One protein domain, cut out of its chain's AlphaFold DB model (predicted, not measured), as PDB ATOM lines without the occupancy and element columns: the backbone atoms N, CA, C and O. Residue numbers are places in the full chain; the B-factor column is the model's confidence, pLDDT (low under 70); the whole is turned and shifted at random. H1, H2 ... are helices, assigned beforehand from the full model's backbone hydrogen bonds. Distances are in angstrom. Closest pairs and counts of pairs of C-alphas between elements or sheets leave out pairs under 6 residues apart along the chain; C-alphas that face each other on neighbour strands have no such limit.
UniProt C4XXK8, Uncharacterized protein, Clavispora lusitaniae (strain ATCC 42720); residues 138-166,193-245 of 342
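AT A GLANCE: This is residues 138 to 166 and 193 to 245 of the 342 residues of an uncharacterized protein of Clavispora lusitaniae (strain ATCC 42720) (UniProt C4XXK8). A long helix, H1, has a shorter one, H2, packed slantwise on its residues 141 to 151, and a second long helix, H3, sticks out from this small body as a free arm that makes most of the greatest length. After H2 the link of residues 209 to 217 folds back along it to the foot of H3, and residues 160 to 166 of H1 stick out too. The printed part has 82 residues with three named helices, H1, H2, H3 along the chain, and no named strand; the class is all helix. The whole is extended, with a radius of gyration of the C-alphas of 18.8 A, and flat, spanning 60 by 39 by 18 A.

IN THESE COORDINATES: Find C-alpha 138 at (73.287, -91.450, 34.493); from there H1, residues 138 to 166, runs 41.7 A to C-alpha 166 at (94.206, -57.718, 21.814). H2 is residues 194 to 208, 20.7 A long. H3, residues 218 to 245, runs 41.0 A and ends at C-alpha 245, at (132.022, -82.272, 46.372).

HOW THE PARTS SIT: Look at residues 141 to 151 of H1, which alone touch H2; the closest C-alphas, those of Leu 144 and Cys 200, are 5.5 A apart. The two helices run opposite ways at a steep tilt of 44 degrees. H3 is apart from H1 and from H2. Every O i to N i+4 pair is within hydrogen-bond range in H1 and H2, and 21 of 24 are in H3.

THE WHOLE: The C-alphas farthest apart, those of Arg 139 and Glu 245, are 61.6 A apart. Residues 167 to 192 are not printed, and C-alphas 166 and 193 are 25.5 A apart across the cut. The link from H2 to H3 is short, with 9 residues. The mean pLDDT of the printed part is 76.1; residue 211 and residues 216 to 245 are under 70.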
ATOM      1  N   ALA A 138      73.609 -92.100  35.768       94.00
ATOM      2  CA  ALA A 138      73.287 -91.450  34.493       94.00
ATOM      3  C   ALA A 138      72.894 -89.972  34.665       94.00
ATOM      4  O   ALA A 138      73.402 -89.109  33.958       94.00
ATOM      5  N   ARG A 139      72.043 -89.674  35.658       94.50
ATOM      6  CA  ARG A 139      71.643 -88.292  35.974       94.50
ATOM      7  C   ARG A 139      72.813 -87.454  36.468       94.50
ATOM      8  O   ARG A 139      72.905 -86.290  36.110       94.50
ATOM      9  N   LEU A 140      73.681 -88.034  37.298       94.38
ATOM     10  CA  LEU A 140      74.862 -87.337  37.789       94.38
ATOM     11  C   LEU A 140      75.804 -86.987  36.635       94.38
ATOM     12  O   LEU A 140      76.209 -85.840  36.540       94.38
ATOM     13  N   VAL A 141      76.092 -87.933  35.736       93.69
ATOM     14  CA  VAL A 141      76.930 -87.680  34.552       93.69
ATOM     15  C   VAL A 141      76.351 -86.543  33.715       93.69
ATOM     16  O   VAL A 141      77.068 -85.602  33.410       93.69
ATOM     17  N   GLU A 142      75.052 -86.569  33.411       94.12
ATOM     18  CA  GLU A 142      74.395 -85.484  32.671       94.12
ATOM     19  C   GLU A 142      74.546 -84.126  33.381       94.12
ATOM     20  O   GLU A 142      74.887 -83.128  32.751       94.12
ATOM     21  N   GLN A 143      74.358 -84.090  34.705       93.94
ATOM     22  CA  GLN A 143      74.536 -82.870  35.494       93.94
ATOM     23  C   GLN A 143      75.981 -82.364  35.474       93.94
ATOM     24  O   GLN A 143      76.193 -81.162  35.336       93.94
ATOM     25  N   LEU A 144      76.963 -83.254  35.615       93.50
ATOM     26  CA  LEU A 144      78.377 -82.888  35.589       93.50
ATOM     27  C   LEU A 144      78.790 -82.387  34.196       93.50
ATOM     28  O   LEU A 144      79.427 -81.340  34.107       93.50
ATOM     29  N   LYS A 145      78.355 -83.058  33.117       93.56
ATOM     30  CA  LYS A 145      78.604 -82.626  31.729       93.56
ATOM     31  C   LYS A 145      78.054 -81.221  31.481       93.56
ATOM     32  O   LYS A 145      78.784 -80.352  31.025       93.56
ATOM     33  N   GLN A 146      76.818 -80.952  31.906       93.88
ATOM     34  CA  GLN A 146      76.215 -79.618  31.797       93.88
ATOM     35  C   GLN A 146      76.990 -78.535  32.558       93.88
ATOM     36  O   GLN A 146      76.986 -77.376  32.145       93.88
ATOM     37  N   VAL A 147      77.608 -78.862  33.698       93.69
ATOM     38  CA  VAL A 147      78.436 -77.901  34.446       93.69
ATOM     39  C   VAL A 147      79.715 -77.586  33.675       93.69
ATOM     40  O   VAL A 147      80.048 -76.410  33.536       93.69
ATOM     41  N   VAL A 148      80.390 -78.607  33.144       92.69
ATOM     42  CA  VAL A 148      81.615 -78.444  32.347       92.69
ATOM     43  C   VAL A 148      81.337 -77.675  31.053       92.69
ATOM     44  O   VAL A 148      82.053 -76.735  30.735       92.69
ATOM     45  N   GLU A 149      80.249 -77.981  30.348       92.56
ATOM     46  CA  GLU A 149      79.840 -77.254  29.139       92.56
ATOM     47  C   GLU A 149      79.554 -75.773  29.421       92.56
ATOM     48  O   GLU A 149      79.992 -74.902  28.671       92.56
ATOM     49  N   LYS A 150      78.862 -75.468  30.527       93.50
ATOM     50  CA  LYS A 150      78.616 -74.080  30.950       93.50
ATOM     51  C   LYS A 150      79.910 -73.353  31.286       93.50
ATOM     52  O   LYS A 150      80.044 -72.188  30.929       93.50
ATOM     53  N   TRP A 151      80.844 -74.023  31.961       94.00
ATOM     54  CA  TRP A 151      82.168 -73.463  32.220       94.00
ATOM     55  C   TRP A 151      82.899 -73.167  30.912       94.00
ATOM     56  O   TRP A 151      83.327 -72.037  30.706       94.00
ATOM     57  N   ASN A 152      82.958 -74.132  29.995       92.69
ATOM     58  CA  ASN A 152      83.619 -73.980  28.702       92.69
ATOM     59  C   ASN A 152      83.003 -72.853  27.858       92.69
ATOM     60  O   ASN A 152      83.737 -72.132  27.189       92.69
ATOM     61  N   ALA A 153      81.680 -72.667  27.906       93.50
ATOM     62  CA  ALA A 153      81.005 -71.561  27.229       93.50
ATOM     63  C   ALA A 153      81.393 -70.195  27.821       93.50
ATOM     64  O   ALA A 153      81.656 -69.254  27.076       93.50
ATOM     65  N   VAL A 154      81.462 -70.094  29.153       91.88
ATOM     66  CA  VAL A 154      81.897 -68.868  29.840       91.88
ATOM     67  C   VAL A 154      83.377 -68.592  29.572       91.88
ATOM     68  O   VAL A 154      83.723 -67.462  29.244       91.88
ATOM     69  N   ALA A 155      84.235 -69.611  29.653       89.50
ATOM     70  CA  ALA A 155      85.662 -69.502  29.359       89.50
ATOM     71  C   ALA A 155      85.896 -69.022  27.920       89.50
ATOM     72  O   ALA A 155      86.595 -68.035  27.712       89.50
ATOM     73  N   GLN A 156      85.214 -69.627  26.945       90.00
ATOM     74  CA  GLN A 156      85.324 -69.230  25.543       90.00
ATOM     75  C   GLN A 156      84.839 -67.792  25.298       90.00
ATOM     76  O   GLN A 156      85.498 -67.041  24.591       90.00
ATOM     77  N   ALA A 157      83.732 -67.364  25.912       90.88
ATOM     78  CA  ALA A 157      83.265 -65.981  25.782       90.88
ATOM     79  C   ALA A 157      84.262 -64.965  26.374       90.88
ATOM     80  O   ALA A 157      84.395 -63.847  25.870       90.88
ATOM     81  N   VAL A 158      84.969 -65.345  27.444       88.88
ATOM     82  CA  VAL A 158      86.043 -64.533  28.028       88.88
ATOM     83  C   VAL A 158      87.255 -64.487  27.095       88.88
ATOM     84  O   VAL A 158      87.755 -63.395  26.833       88.88
ATOM     85  N   GLU A 159      87.686 -65.626  26.548       86.56
ATOM     86  CA  GLU A 159      88.769 -65.710  25.556       86.56
ATOM     87  C   GLU A 159      88.464 -64.863  24.313       86.56
ATOM     88  O   GLU A 159      89.293 -64.057  23.903       86.56
ATOM     89  N   ASP A 160      87.255 -64.964  23.754       89.00
ATOM     90  CA  ASP A 160      86.823 -64.185  22.588       89.00
ATOM     91  C   ASP A 160      86.836 -62.676  22.879       89.00
ATOM     92  O   ASP A 160      87.266 -61.875  22.045       89.00
ATOM     93  N   ARG A 161      86.422 -62.267  24.087       90.50
ATOM     94  CA  ARG A 161      86.472 -60.863  24.523       90.50
ATOM     95  C   ARG A 161      87.908 -60.359  24.649       90.50
ATOM     96  O   ARG A 161      88.191 -59.238  24.225       90.50
ATOM     97  N   VAL A 162      88.801 -61.158  25.227       88.75
ATOM     98  CA  VAL A 162      90.226 -60.818  25.359       88.75
ATOM     99  C   VAL A 162      90.890 -60.760  23.982       88.75
ATOM    100  O   VAL A 162      91.575 -59.787  23.674       88.75
ATOM    101  N   ASN A 163      90.618 -61.728  23.108       88.62
ATOM    102  CA  ASN A 163      91.133 -61.757  21.740       88.62
ATOM    103  C   ASN A 163      90.647 -60.561  20.913       88.62
ATOM    104  O   ASN A 163      91.439 -59.961  20.189       88.62
ATOM    105  N   ALA A 164      89.380 -60.161  21.051       91.12
ATOM    106  CA  ALA A 164      88.859 -58.958  20.406       91.12
ATOM    107  C   ALA A 164      89.553 -57.680  20.908       91.12
ATOM    108  O   ALA A 164      89.789 -56.774  20.117       91.12
ATOM    109  N   GLN A 165      89.921 -57.606  22.190       89.06
ATOM    110  CA  GLN A 165      90.681 -56.474  22.734       89.06
ATOM    111  C   GLN A 165      92.140 -56.452  22.264       89.06
ATOM    112  O   GLN A 165      92.673 -55.378  21.995       89.06
ATOM    113  N   LEU A 166      92.790 -57.615  22.177       85.25
ATOM    114  CA  LEU A 166      94.206 -57.718  21.814       85.25
ATOM    115  C   LEU A 166      94.438 -57.576  20.307       85.25
ATOM    116  O   LEU A 166      95.331 -56.847  19.884       85.25
ATOM    117  N   SER A 193      81.661 -71.947  39.453       92.75
ATOM    118  CA  SER A 193      82.986 -71.643  40.011       92.75
ATOM    119  C   SER A 193      84.063 -72.506  39.343       92.75
ATOM    120  O   SER A 193      83.819 -73.682  39.063       92.75
ATOM    121  N   LYS A 194      85.270 -71.960  39.155       90.00
ATOM    122  CA  LYS A 194      86.411 -72.684  38.573       90.00
ATOM    123  C   LYS A 194      86.717 -73.979  39.324       90.00
ATOM    124  O   LYS A 194      86.779 -75.046  38.723       90.00
ATOM    125  N   GLU A 195      86.838 -73.895  40.651       90.81
ATOM    126  CA  GLU A 195      87.094 -75.058  41.516       90.81
ATOM    127  C   GLU A 195      86.009 -76.129  41.360       90.81
ATOM    128  O   GLU A 195      86.285 -77.328  41.369       90.81
ATOM    129  N   TYR A 196      84.759 -75.693  41.181       92.19
ATOM    130  CA  TYR A 196      83.637 -76.595  40.981       92.19
ATOM    131  C   TYR A 196      83.696 -77.275  39.610       92.19
ATOM    132  O   TYR A 196      83.455 -78.476  39.533       92.19
ATOM    133  N   ALA A 197      84.068 -76.551  38.552       92.25
ATOM    134  CA  ALA A 197      84.247 -77.117  37.218       92.25
ATOM    135  C   ALA A 197      85.384 -78.155  37.181       92.25
ATOM    136  O   ALA A 197      85.181 -79.249  36.657       92.25
ATOM    137  N   ILE A 198      86.520 -77.867  37.830       92.06
ATOM    138  CA  ILE A 198      87.644 -78.810  37.982       92.06
ATOM    139  C   ILE A 198      87.189 -80.068  38.728       92.06
ATOM    140  O   ILE A 198      87.410 -81.186  38.265       92.06
ATOM    141  N   ARG A 199      86.490 -79.907  39.859       92.38
ATOM    142  CA  ARG A 199      85.913 -81.039  40.600       92.38
ATOM    143  C   ARG A 199      84.968 -81.858  39.722       92.38
ATOM    144  O   ARG A 199      85.022 -83.084  39.743       92.38
ATOM    145  N   CYS A 200      84.090 -81.204  38.961       92.94
ATOM    146  CA  CYS A 200      83.166 -81.890  38.064       92.94
ATOM    147  C   CYS A 200      83.890 -82.678  36.972       92.94
ATOM    148  O   CYS A 200      83.459 -83.795  36.688       92.94
ATOM    149  N   ASN A 201      84.983 -82.146  36.418       92.00
ATOM    150  CA  ASN A 201      85.811 -82.867  35.457       92.00
ATOM    151  C   ASN A 201      86.457 -84.108  36.098       92.00
ATOM    152  O   ASN A 201      86.255 -85.219  35.621       92.00
ATOM    153  N   LYS A 202      87.083 -83.961  37.275       92.56
ATOM    154  CA  LYS A 202      87.658 -85.094  38.031       92.56
ATOM    155  C   LYS A 202      86.632 -86.196  38.318       92.56
ATOM    156  O   LYS A 202      86.920 -87.383  38.181       92.56
ATOM    157  N   LEU A 203      85.404 -85.819  38.685       92.88
ATOM    158  CA  LEU A 203      84.315 -86.778  38.890       92.88
ATOM    159  C   LEU A 203      83.834 -87.419  37.581       92.88
ATOM    160  O   LEU A 203      83.455 -88.586  37.593       92.88
ATOM    161  N   LEU A 204      83.826 -86.690  36.463       92.25
ATOM    162  CA  LEU A 204      83.493 -87.252  35.152       92.25
ATOM    163  C   LEU A 204      84.544 -88.253  34.687       92.25
ATOM    164  O   LEU A 204      84.161 -89.343  34.271       92.25
ATOM    165  N   ALA A 205      85.828 -87.935  34.837       91.81
ATOM    166  CA  ALA A 205      86.920 -88.850  34.526       91.81
ATOM    167  C   ALA A 205      86.749 -90.184  35.277       91.81
ATOM    168  O   ALA A 205      86.765 -91.248  34.664       91.81
ATOM    169  N   ALA A 206      86.441 -90.126  36.579       91.31
ATOM    170  CA  ALA A 206      86.226 -91.321  37.397       91.31
ATOM    171  C   ALA A 206      84.962 -92.126  37.036       91.31
ATOM    172  O   ALA A 206      84.926 -93.338  37.229       91.31
ATOM    173  N   ILE A 207      83.887 -91.480  36.558       91.12
ATOM    174  CA  ILE A 207      82.640 -92.191  36.237       91.12
ATOM    175  C   ILE A 207      82.628 -92.687  34.802       91.12
ATOM    176  O   ILE A 207      82.241 -93.830  34.570       91.12
ATOM    177  N   SER A 208      82.857 -91.799  33.840       82.75
ATOM    178  CA  SER A 208      82.594 -92.068  32.429       82.75
ATOM    179  C   SER A 208      83.815 -92.548  31.666       82.75
ATOM    180  O   SER A 208      83.606 -92.961  30.530       82.75
ATOM    181  N   GLU A 209      85.031 -92.458  32.222       71.12
ATOM    182  CA  GLU A 209      86.317 -92.633  31.504       71.12
ATOM    183  C   GLU A 209      86.448 -91.742  30.240       71.12
ATOM    184  O   GLU A 209      87.482 -91.709  29.585       71.12
ATOM    185  N   GLU A 210      85.397 -90.991  29.899       75.69
ATOM    186  CA  GLU A 210      85.289 -90.006  28.841       75.69
ATOM    187  C   GLU A 210      85.655 -88.662  29.456       75.69
ATOM    188  O   GLU A 210      84.873 -88.047  30.191       75.69
ATOM    189  N   GLU A 211      86.884 -88.260  29.186       69.75
ATOM    190  CA  GLU A 211      87.440 -86.987  29.596       69.75
ATOM    191  C   GLU A 211      86.897 -85.877  28.693       69.75
ATOM    192  O   GLU A 211      86.987 -85.937  27.464       69.75
ATOM    193  N   ILE A 212      86.276 -84.868  29.304       77.00
ATOM    194  CA  ILE A 212      85.869 -83.657  28.595       77.00
ATOM    195  C   ILE A 212      86.928 -82.602  28.882       77.00
ATOM    196  O   ILE A 212      87.118 -82.209  30.030       77.00
ATOM    197  N   VAL A 213      87.560 -82.119  27.818       77.94
ATOM    198  CA  VAL A 213      88.529 -81.020  27.844       77.94
ATOM    199  C   VAL A 213      87.920 -79.789  28.523       77.94
ATOM    200  O   VAL A 213      86.885 -79.259  28.091       77.94
ATOM    201  N   LEU A 214      88.564 -79.333  29.598       81.00
ATOM    202  CA  LEU A 214      88.171 -78.144  30.348       81.00
ATOM    203  C   LEU A 214      88.959 -76.934  29.829       81.00
ATOM    204  O   LEU A 214      90.150 -76.781  30.106       81.00
ATOM    205  N   LYS A 215      88.286 -76.052  29.081       79.75
ATOM    206  CA  LYS A 215      88.918 -74.859  28.495       79.75
ATOM    207  C   LYS A 215      89.428 -73.913  29.587       79.75
ATOM    208  O   LYS A 215      88.755 -73.703  30.604       79.75
ATOM    209  N   GLY A 216      90.621 -73.361  29.370       67.50
ATOM    210  CA  GLY A 216      91.295 -72.428  30.280       67.50
ATOM    211  C   GLY A 216      91.916 -73.052  31.539       67.50
ATOM    212  O   GLY A 216      92.434 -72.312  32.373       67.50
ATOM    213  N   VAL A 217      91.854 -74.379  31.711       66.69
ATOM    214  CA  VAL A 217      92.561 -75.102  32.791       66.69
ATOM    215  C   VAL A 217      93.701 -75.953  32.240       66.69
ATOM    216  O   VAL A 217      94.757 -75.975  32.854       66.69
ATOM    217  N   GLU A 218      93.555 -76.539  31.048       59.06
ATOM    218  CA  GLU A 218      94.649 -77.275  30.385       59.06
ATOM    219  C   GLU A 218      95.910 -76.433  30.161       59.06
ATOM    220  O   GLU A 218      97.012 -76.964  30.109       59.06
ATOM    221  N   GLU A 219      95.755 -75.117  30.000       54.16
ATOM    222  CA  GLU A 219      96.892 -74.206  29.862       54.16
ATOM    223  C   GLU A 219      97.640 -74.041  31.190       54.16
ATOM    224  O   GLU A 219      98.853 -73.895  31.181       54.16
ATOM    225  N   GLN A 220      96.943 -74.165  32.325       50.62
ATOM    226  CA  GLN A 220      97.561 -74.124  33.647       50.62
ATOM    227  C   GLN A 220      98.111 -75.472  34.099       50.62
ATOM    228  O   GLN A 220      99.199 -75.485  34.645       50.62
ATOM    229  N   GLU A 221      97.428 -76.592  33.845       55.56
ATOM    230  CA  GLU A 221      97.983 -77.922  34.162       55.56
ATOM    231  C   GLU A 221      99.261 -78.175  33.341       55.56
ATOM    232  O   GLU A 221     100.263 -78.595  33.895       55.56
ATOM    233  N   LYS A 222      99.312 -77.752  32.066       46.56
ATOM    234  CA  LYS A 222     100.564 -77.761  31.281       46.56
ATOM    235  C   LYS A 222     101.627 -76.779  31.772       46.56
ATOM    236  O   LYS A 222     102.795 -76.953  31.437       46.56
ATOM    237  N   GLU A 223     101.250 -75.701  32.453       49.06
ATOM    238  CA  GLU A 223     102.210 -74.780  33.074       49.06
ATOM    239  C   GLU A 223     102.729 -75.327  34.409       49.06
ATOM    240  O   GLU A 223     103.910 -75.143  34.690       49.06
ATOM    241  N   GLU A 224     101.883 -76.013  35.182       52.34
ATOM    242  CA  GLU A 224     102.216 -76.693  36.439       52.34
ATOM    243  C   GLU A 224     103.098 -77.924  36.175       52.34
ATOM    244  O   GLU A 224     104.187 -77.988  36.734       52.34
ATOM    245  N   ASP A 225     102.749 -78.795  35.218       49.97
ATOM    246  CA  ASP A 225     103.581 -79.940  34.794       49.97
ATOM    247  C   ASP A 225     104.977 -79.482  34.329       49.97
ATOM    248  O   ASP A 225     105.995 -80.113  34.590       49.97
ATOM    249  N   LYS A 226     105.049 -78.324  33.663       48.62
ATOM    250  CA  LYS A 226     106.302 -77.743  33.154       48.62
ATOM    251  C   LYS A 226     107.093 -76.975  34.220       48.62
ATOM    252  O   LYS A 226     108.244 -76.601  33.977       48.62
ATOM    253  N   GLN A 227     106.463 -76.657  35.350       49.72
ATOM    254  CA  GLN A 227     107.123 -76.135  36.546       49.72
ATOM    255  C   GLN A 227     107.640 -77.284  37.410       49.72
ATOM    256  O   GLN A 227     108.786 -77.191  37.834       49.72
ATOM    257  N   GLU A 228     106.874 -78.366  37.573       52.72
ATOM    258  CA  GLU A 228     107.312 -79.590  38.257       52.72
ATOM    259  C   GLU A 228     108.483 -80.255  37.513       52.72
ATOM    260  O   GLU A 228     109.514 -80.487  38.133       52.72
ATOM    261  N   GLU A 229     108.437 -80.398  36.178       52.25
ATOM    262  CA  GLU A 229     109.591 -80.887  35.388       52.25
ATOM    263  C   GLU A 229     110.840 -79.996  35.549       52.25
ATOM    264  O   GLU A 229     111.969 -80.470  35.488       52.25
ATOM    265  N   LYS A 230     110.661 -78.685  35.771       51.31
ATOM    266  CA  LYS A 230     111.772 -77.743  35.998       51.31
ATOM    267  C   LYS A 230     112.302 -77.744  37.428       51.31
ATOM    268  O   LYS A 230     113.415 -77.256  37.638       51.31
ATOM    269  N   GLU A 231     111.490 -78.161  38.394       52.69
ATOM    270  CA  GLU A 231     111.906 -78.345  39.781       52.69
ATOM    271  C   GLU A 231     112.622 -79.691  39.936       52.69
ATOM    272  O   GLU A 231     113.700 -79.698  40.523       52.69
ATOM    273  N   GLU A 232     112.150 -80.758  39.281       51.34
ATOM    274  CA  GLU A 232     112.843 -82.057  39.212       51.34
ATOM    275  C   GLU A 232     114.208 -81.947  38.495       51.34
ATOM    276  O   GLU A 232     115.218 -82.381  39.045       51.34
ATOM    277  N   ASP A 233     114.297 -81.243  37.354       52.78
ATOM    278  CA  ASP A 233     115.578 -80.966  36.661       52.78
ATOM    279  C   ASP A 233     116.554 -80.107  37.499       52.78
ATOM    280  O   ASP A 233     117.749 -80.026  37.203       52.78
ATOM    281  N   LYS A 234     116.053 -79.379  38.506       53.84
ATOM    282  CA  LYS A 234     116.878 -78.572  39.416       53.84
ATOM    283  C   LYS A 234     117.367 -79.379  40.610       53.84
ATOM    284  O   LYS A 234     118.487 -79.138  41.048       53.84
ATOM    285  N   GLU A 235     116.537 -80.286  41.114       52.28
ATOM    286  CA  GLU A 235     116.856 -81.166  42.236       52.28
ATOM    287  C   GLU A 235     117.881 -82.231  41.809       52.28
ATOM    288  O   GLU A 235     118.903 -82.372  42.474       52.28
ATOM    289  N   GLU A 236     117.726 -82.850  40.625       52.59
ATOM    290  CA  GLU A 236     118.723 -83.794  40.078       52.59
ATOM    291  C   GLU A 236     120.091 -83.130  39.844       52.59
ATOM    292  O   GLU A 236     121.141 -83.736  40.053       52.59
ATOM    293  N   LYS A 237     120.102 -81.850  39.455       52.78
ATOM    294  CA  LYS A 237     121.346 -81.110  39.209       52.78
ATOM    295  C   LYS A 237     122.049 -80.652  40.489       52.78
ATOM    296  O   LYS A 237     123.250 -80.411  40.455       52.78
ATOM    297  N   GLN A 238     121.308 -80.521  41.589       49.12
ATOM    298  CA  GLN A 238     121.859 -80.242  42.916       49.12
ATOM    299  C   GLN A 238     122.435 -81.510  43.557       49.12
ATOM    300  O   GLN A 238     123.503 -81.444  44.156       49.12
ATOM    301  N   GLU A 239     121.794 -82.667  43.358       52.25
ATOM    302  CA  GLU A 239     122.322 -83.956  43.826       52.25
ATOM    303  C   GLU A 239     123.608 -84.373  43.076       52.25
ATOM    304  O   GLU A 239     124.535 -84.885  43.702       52.25
ATOM    305  N   GLU A 240     123.734 -84.084  41.771       51.78
ATOM    306  CA  GLU A 240     124.983 -84.332  41.021       51.78
ATOM    307  C   GLU A 240     126.146 -83.392  41.410       51.78
ATOM    308  O   GLU A 240     127.312 -83.767  41.240       51.78
ATOM    309  N   GLU A 241     125.862 -82.181  41.908       52.12
ATOM    310  CA  GLU A 241     126.883 -81.243  42.404       52.12
ATOM    311  C   GLU A 241     127.340 -81.612  43.831       52.12
ATOM    312  O   GLU A 241     128.546 -81.608  44.092       52.12
ATOM    313  N   ASP A 242     126.429 -82.049  44.711       50.81
ATOM    314  CA  ASP A 242     126.761 -82.514  46.070       50.81
ATOM    315  C   ASP A 242     127.556 -83.842  46.064       50.81
ATOM    316  O   ASP A 242     128.487 -84.017  46.858       50.81
ATOM    317  N   GLU A 243     127.284 -84.768  45.129       52.47
ATOM    318  CA  GLU A 243     128.089 -85.997  44.978       52.47
ATOM    319  C   GLU A 243     129.513 -85.724  44.451       52.47
ATOM    320  O   GLU A 243     130.439 -86.488  44.737       52.47
ATOM    321  N   GLN A 244     129.732 -84.636  43.702       53.34
ATOM    322  CA  GLN A 244     131.066 -84.269  43.210       53.34
ATOM    323  C   GLN A 244     131.921 -83.566  44.275       53.34
ATOM    324  O   GLN A 244     133.149 -83.712  44.247       53.34
ATOM    325  N   GLU A 245     131.307 -82.869  45.236       52.22
ATOM    326  CA  GLU A 245     132.022 -82.272  46.372       52.22
ATOM    327  C   GLU A 245     132.439 -83.317  47.427       52.22
ATOM    328  O   GLU A 245     133.563 -83.235  47.933       52.22
TER     329      GLU A 245